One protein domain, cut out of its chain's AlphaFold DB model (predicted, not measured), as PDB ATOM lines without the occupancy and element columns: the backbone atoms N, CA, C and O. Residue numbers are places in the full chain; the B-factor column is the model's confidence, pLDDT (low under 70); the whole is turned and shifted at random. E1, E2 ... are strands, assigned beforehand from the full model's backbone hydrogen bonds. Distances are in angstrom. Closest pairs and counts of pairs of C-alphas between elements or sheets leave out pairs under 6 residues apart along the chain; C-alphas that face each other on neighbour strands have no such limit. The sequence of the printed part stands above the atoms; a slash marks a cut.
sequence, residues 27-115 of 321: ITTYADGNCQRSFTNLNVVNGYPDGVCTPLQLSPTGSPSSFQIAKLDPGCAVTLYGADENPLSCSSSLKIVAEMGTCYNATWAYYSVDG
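This is residues 27 to 115 of the 321 residues of an uncharacterized protein of Periconia macrospinosa (UniProt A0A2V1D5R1). With little regular structure, this is a loose sandwich of two small antiparallel sheets, E2-E1-E3-E6 and E5-E4-E7, only partly face to face; residues 45 to 65 run from E2 past E7's edge and back to E3. The printed part has 89 residues, under half in named elements, with seven strands, E1 to E7 along the chain, and no named helix: all strand. It is compact, radius of gyration of the C-alphas 12.4 A, spanning 33 by 31 by 18 A.

Find E1, residues 27 to 30, from C-alpha 27 at (309.886, 581.403, 373.566). Then come E2, 38 to 44, 16.6 A long; E3, 66 to 71; E4, 77 to 81; E5, 95 to 98; E6, 103 to 105; and E7, 110 to 114, ending at (299.581, 588.922, 380.470).

Look within hydrogen-bond range for N 29 and O 40 in hairpin E1 and E2, 2.9 A; N 28 and O 68, E1 to E3, 2.9 A; N 67 and O 104, E3 to E6, 2.9 A; N 80 and O 96 in hairpin E4 and E5, 2.8 A; N 79 and O 112, E4 to E7, 2.9 A. E3 and E5 come closest at C-alphas 69 and 98, 7.5 A.

The printed part has no cut; links E2 to E3 and E4 to E5 are long. Residues 60 to 61 are under pLDDT 70.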
ATOM      1  N   ILE A  27     310.317 581.604 374.951       94.50
ATOM      2  CA  ILE A  27     309.886 581.403 373.566       94.50
ATOM      3  C   ILE A  27     311.075 580.864 372.773       94.50
ATOM      4  O   ILE A  27     312.082 581.543 372.564       94.50
ATOM      5  N   THR A  28     310.957 579.631 372.303       95.12
ATOM      6  CA  THR A  28     311.922 578.991 371.404       95.12
ATOM      7  C   THR A  28     311.651 579.419 369.970       95.12
ATOM      8  O   THR A  28     310.524 579.324 369.493       95.12
ATOM      9  N   THR A  29     312.683 579.843 369.249       95.62
ATOM     10  CA  THR A  29     312.599 580.143 367.812       95.62
ATOM     11  C   THR A  29     313.286 579.054 366.996       95.62
ATOM     12  O   THR A  29     314.234 578.426 367.477       95.62
ATOM     13  N   TYR A  30     312.835 578.831 365.764       95.62
ATOM     14  CA  TYR A  30     313.269 577.729 364.907       95.62
ATOM     15  C   TYR A  30     313.599 578.204 363.495       95.62
ATOM     16  O   TYR A  30     312.958 579.103 362.953       95.62
ATOM     17  N   ALA A  31     314.605 577.582 362.884       94.38
ATOM     18  CA  ALA A  31     315.051 577.931 361.538       94.38
ATOM     19  C   ALA A  31     314.076 577.454 360.444       94.38
ATOM     20  O   ALA A  31     313.989 578.082 359.391       94.38
ATOM     21  N   ASP A  32     313.339 576.366 360.682       93.88
ATOM     22  CA  ASP A  32     312.328 575.821 359.767       93.88
ATOM     23  C   ASP A  32     310.897 576.198 360.179       93.88
ATOM     24  O   ASP A  32     310.676 576.719 361.265       93.88
ATOM     25  N   GLY A  33     309.922 575.962 359.296       93.62
ATOM     26  CA  GLY A  33     308.504 576.246 359.551       93.62
ATOM     27  C   GLY A  33     307.766 575.191 360.389       93.62
ATOM     28  O   GLY A  33     306.610 575.411 360.725       93.62
ATOM     29  N   ASN A  34     308.413 574.069 360.724       96.44
ATOM     30  CA  ASN A  34     307.816 572.926 361.427       96.44
ATOM     31  C   ASN A  34     308.312 572.801 362.881       96.44
ATOM     32  O   ASN A  34     308.100 571.767 363.515       96.44
ATOM     33  N   CYS A  35     309.005 573.819 363.398       96.75
ATOM     34  CA  CYS A  35     309.604 573.846 364.729       96.75
ATOM     35  C   CYS A  35     310.502 572.631 365.061       96.75
ATOM     36  O   CYS A  35     310.495 572.139 366.189       96.75
ATOM     37  N   GLN A  36     311.299 572.132 364.104       96.62
ATOM     38  CA  GLN A  36     312.180 570.970 364.340       96.62
ATOM     39  C   GLN A  36     313.634 571.351 364.648       96.62
ATOM     40  O   GLN A  36     314.305 570.687 365.440       96.62
ATOM     41  N   ARG A  37     314.145 572.420 364.034       95.44
ATOM     42  CA  ARG A  37     315.527 572.891 364.170       95.44
ATOM     43  C   ARG A  37     315.557 574.175 364.978       95.44
ATOM     44  O   ARG A  37     315.405 575.272 364.436       95.44
ATOM     45  N   SER A  38     315.757 574.026 366.284       93.19
ATOM     46  CA  SER A  38     315.886 575.154 367.207       93.19
ATOM     47  C   SER A  38     316.999 576.101 366.754       93.19
ATOM     48  O   SER A  38     318.100 575.652 366.430       93.19
ATOM     49  N   PHE A  39     316.723 577.399 366.775       91.88
ATOM     50  CA  PHE A  39     317.665 578.450 366.415       91.88
ATOM     51  C   PHE A  39     318.175 579.179 367.663       91.88
ATOM     52  O   PHE A  39     319.346 579.059 368.018       91.88
ATOM     53  N   THR A  40     317.294 579.904 368.361       91.50
ATOM     54  CA  THR A  40     317.638 580.604 369.606       91.50
ATOM     55  C   THR A  40     316.439 580.717 370.544       91.50
ATOM     56  O   THR A  40     315.291 580.662 370.105       91.50
ATOM     57  N   ASN A  41     316.699 580.906 371.836       91.25
ATOM     58  CA  ASN A  41     315.660 581.201 372.822       91.25
ATOM     59  C   ASN A  41     315.518 582.713 372.999       91.25
ATOM     60  O   ASN A  41     316.510 583.414 373.224       91.25
ATOM     61  N   LEU A  42     314.286 583.201 372.913       90.31
ATOM     62  CA  LEU A  42     313.895 584.547 373.298       90.31
ATOM     63  C   LEU A  42     313.542 584.518 374.784       90.31
ATOM     64  O   LEU A  42     312.631 583.809 375.203       90.31
ATOM     65  N   ASN A  43     314.288 585.292 375.570       86.88
ATOM     66  CA  ASN A  43     313.973 585.499 376.977       86.88
ATOM     67  C   ASN A  43     312.789 586.460 377.063       86.88
ATOM     68  O   ASN A  43     312.899 587.612 376.626       86.88
ATOM     69  N   VAL A  44     311.677 585.972 377.601       90.56
ATOM     70  CA  VAL A  44     310.445 586.738 377.713       90.56
ATOM     71  C   VAL A  44     310.350 587.367 379.092       90.56
ATOM     72  O   VAL A  44     310.435 586.701 380.121       90.56
ATOM     73  N   VAL A  45     310.145 588.681 379.110       86.25
ATOM     74  CA  VAL A  45     309.862 589.411 380.343       86.25
ATOM     75  C   VAL A  45     308.358 589.363 380.591       86.25
ATOM     76  O   VAL A  45     307.581 589.844 379.770       86.25
ATOM     77  N   ASN A  46     307.944 588.813 381.732       84.12
ATOM     78  CA  ASN A  46     306.541 588.844 382.136       84.12
ATOM     79  C   ASN A  46     306.115 590.285 382.428       84.12
ATOM     80  O   ASN A  46     306.709 590.959 383.276       84.12
ATOM     81  N   GLY A  47     305.061 590.744 381.763       81.19
ATOM     82  CA  GLY A  47     304.548 592.099 381.919       81.19
ATOM     83  C   GLY A  47     303.471 592.208 382.990       81.19
ATOM     84  O   GLY A  47     302.394 592.696 382.700       81.19
ATOM     85  N   TYR A  48     303.694 591.739 384.218       80.44
ATOM     86  CA  TYR A  48     302.643 591.841 385.240       80.44
ATOM     87  C   TYR A  48     302.262 593.316 385.531       80.44
ATOM     88  O   TYR A  48     303.173 594.103 385.815       80.44
ATOM     89  N   PRO A  49     300.963 593.689 385.578       80.81
ATOM     90  CA  PRO A  49     299.779 592.844 385.351       80.81
ATOM     91  C   PRO A  49     299.262 592.812 383.897       80.81
ATOM     92  O   PRO A  49     298.703 591.796 383.492       80.81
ATOM     93  N   ASP A  50     299.457 593.883 383.123       84.38
ATOM     94  CA  ASP A  50     298.727 594.135 381.862       84.38
ATOM     95  C   ASP A  50     299.441 593.637 380.590       84.38
ATOM     96  O   ASP A  50     299.019 593.902 379.466       84.38
ATOM     97  N   GLY A  51     300.545 592.916 380.755       86.88
ATOM     98  CA  GLY A  51     301.469 592.571 379.687       86.88
ATOM     99  C   GLY A  51     302.322 593.758 379.234       86.88
ATOM    100  O   GLY A  51     301.981 594.926 379.397       86.88
ATOM    101  N   VAL A  52     303.480 593.461 378.645       92.75
ATOM    102  CA  VAL A  52     304.276 594.455 377.913       92.75
ATOM    103  C   VAL A  52     304.300 594.023 376.460       92.75
ATOM    104  O   VAL A  52     304.819 592.952 376.140       92.75
ATOM    105  N   CYS A  53     303.736 594.858 375.587       95.38
ATOM    106  CA  CYS A  53     303.808 594.659 374.146       95.38
ATOM    107  C   CYS A  53     305.274 594.697 373.702       95.38
ATOM    108  O   CYS A  53     305.935 595.733 373.790       95.38
ATOM    109  N   THR A  54     305.787 593.557 373.254       95.75
ATOM    110  CA  THR A  54     307.197 593.383 372.910       95.75
ATOM    111  C   THR A  54     307.315 592.948 371.450       95.75
ATOM    112  O   THR A  54     306.631 592.007 371.042       95.75
ATOM    113  N   PRO A  55     308.165 593.599 370.635       94.88
ATOM    114  CA  PRO A  55     308.351 593.207 369.245       94.88
ATOM    115  C   PRO A  55     308.991 591.824 369.157       94.88
ATOM    116  O   PRO A  55     309.993 591.528 369.821       94.88
ATOM    117  N   LEU A  56     308.436 590.988 368.289       92.69
ATOM    118  CA  LEU A  56     308.981 589.691 367.942       92.69
ATOM    119  C   LEU A  56     310.127 589.942 366.946       92.69
ATOM    120  O   LEU A  56     309.915 590.054 365.744       92.69
ATOM    121  N   GLN A  57     311.351 590.147 367.451       85.75
ATOM    122  CA  GLN A  57     312.529 590.524 366.647       85.75
ATOM    123  C   GLN A  57     313.050 589.363 365.774       85.75
ATOM    124  O   GLN A  57     314.182 588.897 365.919       85.75
ATOM    125  N   LEU A  58     312.223 588.880 364.852       85.12
ATOM    126  CA  LEU A  58     312.570 587.867 363.865       85.12
ATOM    127  C   LEU A  58     313.251 588.582 362.687       85.12
ATOM    128  O   LEU A  58     312.625 588.999 361.720       85.12
ATOM    129  N   SER A  59     314.560 588.810 362.825       71.06
ATOM    130  CA  SER A  59     315.352 589.658 361.924       71.06
ATOM    131  C   SER A  59     315.401 589.123 360.476       71.06
ATOM    132  O   SER A  59     315.901 588.022 360.280       71.06
ATOM    133  N   PRO A  60     315.027 589.894 359.441       63.34
ATOM    134  CA  PRO A  60     314.793 589.392 358.073       63.34
ATOM    135  C   PRO A  60     316.024 588.831 357.337       63.34
ATOM    136  O   PRO A  60     315.887 588.135 356.337       63.34
ATOM    137  N   THR A  61     317.239 589.121 357.802       69.25
ATOM    138  CA  THR A  61     318.501 588.733 357.146       69.25
ATOM    139  C   THR A  61     319.056 587.374 357.590       69.25
ATOM    140  O   THR A  61     320.160 586.998 357.200       69.25
ATOM    141  N   GLY A  62     318.295 586.626 358.389       73.25
ATOM    142  CA  GLY A  62     318.639 585.283 358.867       73.25
ATOM    143  C   GLY A  62     317.651 584.781 359.920       73.25
ATOM    144  O   GLY A  62     318.067 584.155 360.895       73.25
ATOM    145  N   SER A  63     316.375 585.156 359.780       70.50
ATOM    146  CA  SER A  63     315.347 585.010 360.807       70.50
ATOM    147  C   SER A  63     314.959 583.556 361.042       70.50
ATOM    148  O   SER A  63     314.979 582.737 360.122       70.50
ATOM    149  N   PRO A  64     314.508 583.249 362.265       86.88
ATOM    150  CA  PRO A  64     313.703 582.064 362.496       86.88
ATOM    151  C   PRO A  64     312.448 582.106 361.613       86.88
ATOM    152  O   PRO A  64     311.789 583.142 361.534       86.88
ATOM    153  N   SER A  65     312.115 580.989 360.968       92.88
ATOM    154  CA  SER A  65     310.894 580.851 360.159       92.88
ATOM    155  C   SER A  65     309.654 580.614 361.025       92.88
ATOM    156  O   SER A  65     308.532 580.909 360.605       92.88
ATOM    157  N   SER A  66     309.851 580.069 362.227       95.81
ATOM    158  CA  SER A  66     308.788 579.783 363.187       95.81
ATOM    159  C   SER A  66     309.256 579.950 364.633       95.81
ATOM    160  O   SER A  66     310.453 580.082 364.921       95.81
ATOM    161  N   PHE A  67     308.305 579.965 365.558       96.94
ATOM    162  CA  PHE A  67     308.552 579.972 366.992       96.94
ATOM    163  C   PHE A  67     307.483 579.164 367.732       96.94
ATOM    164  O   PHE A  67     306.399 578.908 367.219       96.94
ATOM    165  N   GLN A  68     307.804 578.764 368.955       97.31
ATOM    166  CA  GLN A  68     306.932 578.002 369.840       97.31
ATOM    167  C   GLN A  68     307.075 578.558 371.252       97.31
ATOM    168  O   GLN A  68     308.178 578.912 371.684       97.31
ATOM    169  N   ILE A  69     305.969 578.606 371.985       97.06
ATOM    170  CA  ILE A  69     305.993 578.912 373.409       97.06
ATOM    171  C   ILE A  69     306.362 577.613 374.122       97.06
ATOM    172  O   ILE A  69     305.556 576.684 374.176       97.06
ATOM    173  N   ALA A  70     307.605 577.521 374.595       94.62
ATOM    174  CA  ALA A  70     308.132 576.309 375.220       94.62
ATOM    175  C   ALA A  70     307.776 576.243 376.703       94.62
ATOM    176  O   ALA A  70     307.542 575.159 377.241       94.62
ATOM    177  N   LYS A  71     307.755 577.401 377.367       93.06
ATOM    178  CA  LYS A  71     307.462 577.495 378.793       93.06
ATOM    179  C   LYS A  71     306.788 578.817 379.127       93.06
ATOM    180  O   LYS A  71     307.210 579.870 378.660       93.06
ATOM    181  N   LEU A  72     305.776 578.733 379.978       92.81
ATOM    182  CA  LEU A  72     305.034 579.855 380.538       92.81
ATOM    183  C   LEU A  72     305.000 579.718 382.054       92.81
ATOM    184  O   LEU A  72     304.912 578.604 382.583       92.81
ATOM    185  N   ASP A  73     305.050 580.849 382.748       90.56
ATOM    186  CA  ASP A  73     304.844 580.854 384.189       90.56
ATOM    187  C   ASP A  73     303.367 580.599 384.541       90.56
ATOM    188  O   ASP A  73     302.470 580.934 383.760       90.56
ATOM    189  N   PRO A  74     303.075 579.994 385.709       87.94
ATOM    190  CA  PRO A  74     301.705 579.671 386.093       87.94
ATOM    191  C   PRO A  74     300.779 580.895 386.076       87.94
ATOM    192  O   PRO A  74     301.076 581.926 386.680       87.94
ATOM    193  N   GLY A  75     299.633 580.752 385.406       90.50
ATOM    194  CA  GLY A  75     298.621 581.803 385.260       90.50
ATOM    195  C   GLY A  75     298.874 582.779 384.116       90.50
ATOM    196  O   GLY A  75     297.944 583.461 383.708       90.50
ATOM    197  N   CYS A  76     300.083 582.827 383.556       93.81
ATOM    198  CA  CYS A  76     300.360 583.674 382.405       93.81
ATOM    199  C   CYS A  76     299.718 583.111 381.128       93.81
ATOM    200  O   CYS A  76     299.660 581.895 380.927       93.81
ATOM    201  N   ALA A  77     299.328 584.006 380.229       95.44
ATOM    202  CA  ALA A  77     298.990 583.718 378.843       95.44
ATOM    203  C   ALA A  77     299.905 584.538 377.924       95.44
ATOM    204  O   ALA A  77     300.386 585.600 378.317       95.44
ATOM    205  N   VAL A  78     300.180 584.041 376.714       96.75
ATOM    206  CA  VAL A  78     300.851 584.834 375.675       96.75
ATOM    207  C   VAL A  78     299.823 585.226 374.630       96.75
ATOM    208  O   VAL A  78     299.200 584.353 374.034       96.75
ATOM    209  N   THR A  79     299.690 586.517 374.358       97.31
ATOM    210  CA  THR A  79     298.905 587.022 373.228       97.31
ATOM    211  C   THR A  79     299.850 587.413 372.096       97.31
ATOM    212  O   THR A  79     300.823 588.134 372.313       97.31
ATOM    213  N   LEU A  80     299.590 586.918 370.887       97.62
ATOM    214  CA  LEU A  80     300.323 587.265 369.668       97.62
ATOM    215  C   LEU A  80     299.531 588.292 368.868       97.62
ATOM    216  O   LEU A  80     298.315 588.162 368.745       97.62
ATOM    217  N   TYR A  81     300.228 589.272 368.294       97.62
ATOM    218  CA  TYR A  81     299.635 590.346 367.498       97.62
ATOM    219  C   TYR A  81     300.261 590.388 366.105       97.62
ATOM    220  O   TYR A  81     301.480 590.229 365.943       97.62
ATOM    221  N   GLY A  82     299.415 590.581 365.095       97.00
ATOM    222  CA  GLY A  82     299.840 590.822 363.722       97.00
ATOM    223  C   GLY A  82     300.534 592.177 363.560       97.00
ATOM    224  O   GLY A  82     300.892 592.837 364.537       97.00
ATOM    225  N   ALA A  83     300.728 592.599 362.311       95.31
ATOM    226  CA  ALA A  83     301.266 593.923 362.009       95.31
ATOM    227  C   ALA A  83     300.362 595.034 362.575       95.31
ATOM    228  O   ALA A  83     299.136 594.896 362.581       95.31
ATOM    229  N   ASP A  84     300.972 596.123 363.050       95.06
ATOM    230  CA  ASP A  84     300.240 597.268 363.593       95.06
ATOM    231  C   ASP A  84     299.419 597.968 362.498       95.06
ATOM    232  O   ASP A  84     299.904 598.198 361.389       95.06
ATOM    233  N   GLU A  85     298.185 598.345 362.828       95.31
ATOM    234  CA  GLU A  85     297.312 599.146 361.951       95.31
ATOM    235  C   GLU A  85     297.458 600.649 362.214       95.31
ATOM    236  O   GLU A  85     297.087 601.479 361.387       95.31
ATOM    237  N   ASN A  86     298.003 601.000 363.379       94.12
ATOM    238  CA  ASN A  86     298.144 602.358 363.886       94.12
ATOM    239  C   ASN A  86     299.569 602.561 364.428       94.12
ATOM    240  O   ASN A  86     300.280 601.590 364.666       94.12
ATOM    241  N   PRO A  87     300.010 603.799 364.714       93.56
ATOM    242  CA  PRO A  87     301.337 604.048 365.295       93.56
ATOM    243  C   PRO A  87     301.531 603.481 366.717       93.56
ATOM    244  O   PRO A  87     302.602 603.635 367.301       93.56
ATOM    245  N   LEU A  88     300.498 602.869 367.299       93.50
ATOM    246  CA  LEU A  88     300.530 602.247 368.616       93.50
ATOM    247  C   LEU A  88     300.935 600.777 368.478       93.50
ATOM    248  O   LEU A  88     300.346 600.047 367.686       93.50
ATOM    249  N   SER A  89     301.901 600.333 369.277       93.81
ATOM    250  CA  SER A  89     302.309 598.924 369.326       93.81
ATOM    251  C   SER A  89     301.175 598.023 369.819       93.81
ATOM    252  O   SER A  89     300.428 598.410 370.722       93.81
ATOM    253  N   CYS A  90     301.071 596.817 369.253       94.75
ATOM    254  CA  CYS A  90     299.988 595.867 369.533       94.75
ATOM    255  C   CYS A  90     298.597 596.419 369.174       94.75
ATOM    256  O   CYS A  90     297.593 596.033 369.775       94.75
ATOM    257  N   SER A  91     298.522 597.311 368.179       96.25
ATOM    258  CA  SER A  91     297.249 597.856 367.679       96.25
ATOM    259  C   SER A  91     296.591 596.999 366.598       96.25
ATOM    260  O   SER A  91     295.543 597.376 366.081       96.25
ATOM    261  N   SER A  92     297.200 595.862 366.247       96.88
ATOM    262  CA  SER A  92     296.672 594.942 365.240       96.88
ATOM    263  C   SER A  92     295.278 594.429 365.613       96.88
ATOM    264  O   SER A  92     295.057 593.993 366.750       96.88
ATOM    265  N   SER A  93     294.350 594.412 364.651       96.50
ATOM    266  CA  SER A  93     293.068 593.714 364.818       96.50
ATOM    267  C   SER A  93     293.245 592.192 364.861       96.50
ATOM    268  O   SER A  93     292.463 591.492 365.510       96.50
ATOM    269  N   LEU A  94     294.308 591.675 364.230       97.25
ATOM    270  CA  LEU A  94     294.673 590.267 364.260       97.25
ATOM    271  C   LEU A  94     295.446 589.953 365.543       97.25
ATOM    272  O   LEU A  94     296.629 590.273 365.671       97.25
ATOM    273  N   LYS A  95     294.784 589.272 366.477       96.88
ATOM    274  CA  LYS A  95     295.396 588.783 367.713       96.88
ATOM    275  C   LYS A  95     294.873 587.408 368.096       96.88
ATOM    276  O   LYS A  95     293.699 587.115 367.872       96.88
ATOM    277  N   ILE A  96     295.728 586.584 368.690       97.94
ATOM    278  CA  ILE A  96     295.361 585.261 369.215       97.94
ATOM    279  C   ILE A  96     296.048 585.006 370.553       97.94
ATOM    280  O   ILE A  96     297.162 585.474 370.775       97.94
ATOM    281  N   VAL A  97     295.408 584.228 371.425       97.38
ATOM    282  CA  VAL A  97     296.076 583.663 372.603       97.38
ATOM    283  C   VAL A  97     296.836 582.426 372.146       97.38
ATOM    284  O   VAL A  97     296.252 581.508 371.574       97.38
ATOM    285  N   ALA A  98     298.145 582.431 372.342       97.56
ATOM    286  CA  ALA A  98     299.005 581.349 371.921       97.56
ATOM    287  C   ALA A  98     298.990 580.191 372.919       97.56
ATOM    288  O   ALA A  98     298.986 580.376 374.136       97.56
ATOM    289  N   GLU A  99     299.041 578.985 372.378       97.31
ATOM    290  CA  GLU A  99     299.084 577.738 373.115       97.31
ATOM    291  C   GLU A  99     300.531 577.264 373.264       97.31
ATOM    292  O   GLU A  99     301.358 577.351 372.348       97.31
ATOM    293  N   MET A 100     300.842 576.738 374.447       95.81
ATOM    294  CA  MET A 100     302.148 576.154 374.725       95.81
ATOM    295  C   MET A 100     302.340 574.901 373.868       95.81
ATOM    296  O   MET A 100     301.480 574.024 373.835       95.81
ATOM    297  N   GLY A 101     303.476 574.799 373.183       95.25
ATOM    298  CA  GLY A 101     303.745 573.677 372.284       95.25
ATOM    299  C   GLY A 101     303.206 573.836 370.853       95.25
ATOM    300  O   GLY A 101     303.504 572.988 370.011       95.25
ATOM    301  N   THR A 102     302.505 574.920 370.518       97.88
ATOM    302  CA  THR A 102     302.040 575.160 369.142       97.88
ATOM    303  C   THR A 102     303.097 575.904 368.322       97.88
ATOM    304  O   THR A 102     303.718 576.855 368.798       97.88
ATOM    305  N   CYS A 103     303.336 575.439 367.092       97.88
ATOM    306  CA  CYS A 103     304.299 576.046 366.176       97.88
ATOM    307  C   CYS A 103     303.642 577.190 365.396       97.88
ATOM    308  O   CYS A 103     302.733 576.964 364.596       97.88
ATOM    309  N   TYR A 104     304.108 578.414 365.625       97.69
ATOM    310  CA  TYR A 104     303.622 579.625 364.970       97.69
ATOM    311  C   TYR A 104     304.618 580.089 363.917       97.69
ATOM    312  O   TYR A 104     305.830 579.981 364.103       97.69
ATOM    313  N   ASN A 105     304.129 580.631 362.805       95.62
ATOM    314  CA  ASN A 105     305.016 581.194 361.791       95.62
ATOM    315  C   ASN A 105     305.657 582.514 362.270       95.62
ATOM    316  O   ASN A 105     305.241 583.112 363.258       95.62
ATOM    317  N   ALA A 106     306.627 583.019 361.519       93.06
ATOM    318  CA  ALA A 106     307.275 584.300 361.793       93.06
ATOM    319  C   ALA A 106     306.501 585.557 361.329       93.06
ATOM    320  O   ALA A 106     307.089 586.635 361.304       93.06
ATOM    321  N   THR A 107     305.223 585.467 360.929       93.81
ATOM    322  CA  THR A 107     304.459 586.648 360.460       93.81
ATOM    323  C   THR A 107     303.851 587.469 361.596       93.81
ATOM    324  O   THR A 107     303.312 588.544 361.346       93.81
ATOM    325  N   TRP A 108     303.920 586.981 362.834       96.12
ATOM    326  CA  TRP A 108     303.532 587.737 364.023       96.12
ATOM    327  C   TRP A 108     304.553 588.841 364.306       96.12
ATOM    328  O   TRP A 108     305.759 588.590 364.294       96.12
ATOM    329  N   ALA A 109     304.077 590.060 364.565       95.00
ATOM    330  CA  ALA A 109     304.945 591.220 364.758       95.00
ATOM    331  C   ALA A 109     305.253 591.477 366.238       95.00
ATOM    332  O   ALA A 109     306.367 591.881 366.575       95.00
ATOM    333  N   TYR A 110     304.295 591.205 367.129       96.50
ATOM    334  CA  TYR A 110     304.444 591.439 368.565       96.50
ATOM    335  C   TYR A 110     303.880 590.293 369.390       96.50
ATOM    336  O   TYR A 110     303.054 589.501 368.931       96.50
ATOM    337  N   TYR A 111     304.310 590.253 370.644       96.88
ATOM    338  CA  TYR A 111     303.729 589.411 371.672       96.88
ATOM    339  C   TYR A 111     303.589 590.189 372.982       96.88
ATOM    340  O   TYR A 111     304.354 591.119 373.251       96.88
ATOM    341  N   SER A 112     302.640 589.790 373.820       96.06
ATOM    342  CA  SER A 112     302.548 590.217 375.215       96.06
ATOM    343  C   SER A 112     302.347 589.002 376.105       96.06
ATOM    344  O   SER A 112     301.710 588.036 375.695       96.06
ATOM    345  N   VAL A 113     302.889 589.050 377.320       95.69
ATOM    346  CA  VAL A 113     302.622 588.038 378.350       95.69
ATOM    347  C   VAL A 113     301.855 588.680 379.486       95.69
ATOM    348  O   VAL A 113     302.425 589.475 380.238       95.69
ATOM    349  N   ASP A 114     300.577 588.344 379.573       94.56
ATOM    350  CA  ASP A 114     299.581 588.922 380.470       94.56
ATOM    351  C   ASP A 114     298.937 587.848 381.365       94.56
ATOM    352  O   ASP A 114     299.235 586.657 381.262       94.56
ATOM    353  N   GLY A 115     298.120 588.267 382.336       90.56
ATOM    354  CA  GLY A 115     297.375 587.350 383.216       90.56
ATOM    355  C   GLY A 115     298.199 586.619 384.286       90.56
ATOM    356  O   GLY A 115     297.642 585.875 385.087       90.56
TER     357      GLY A 115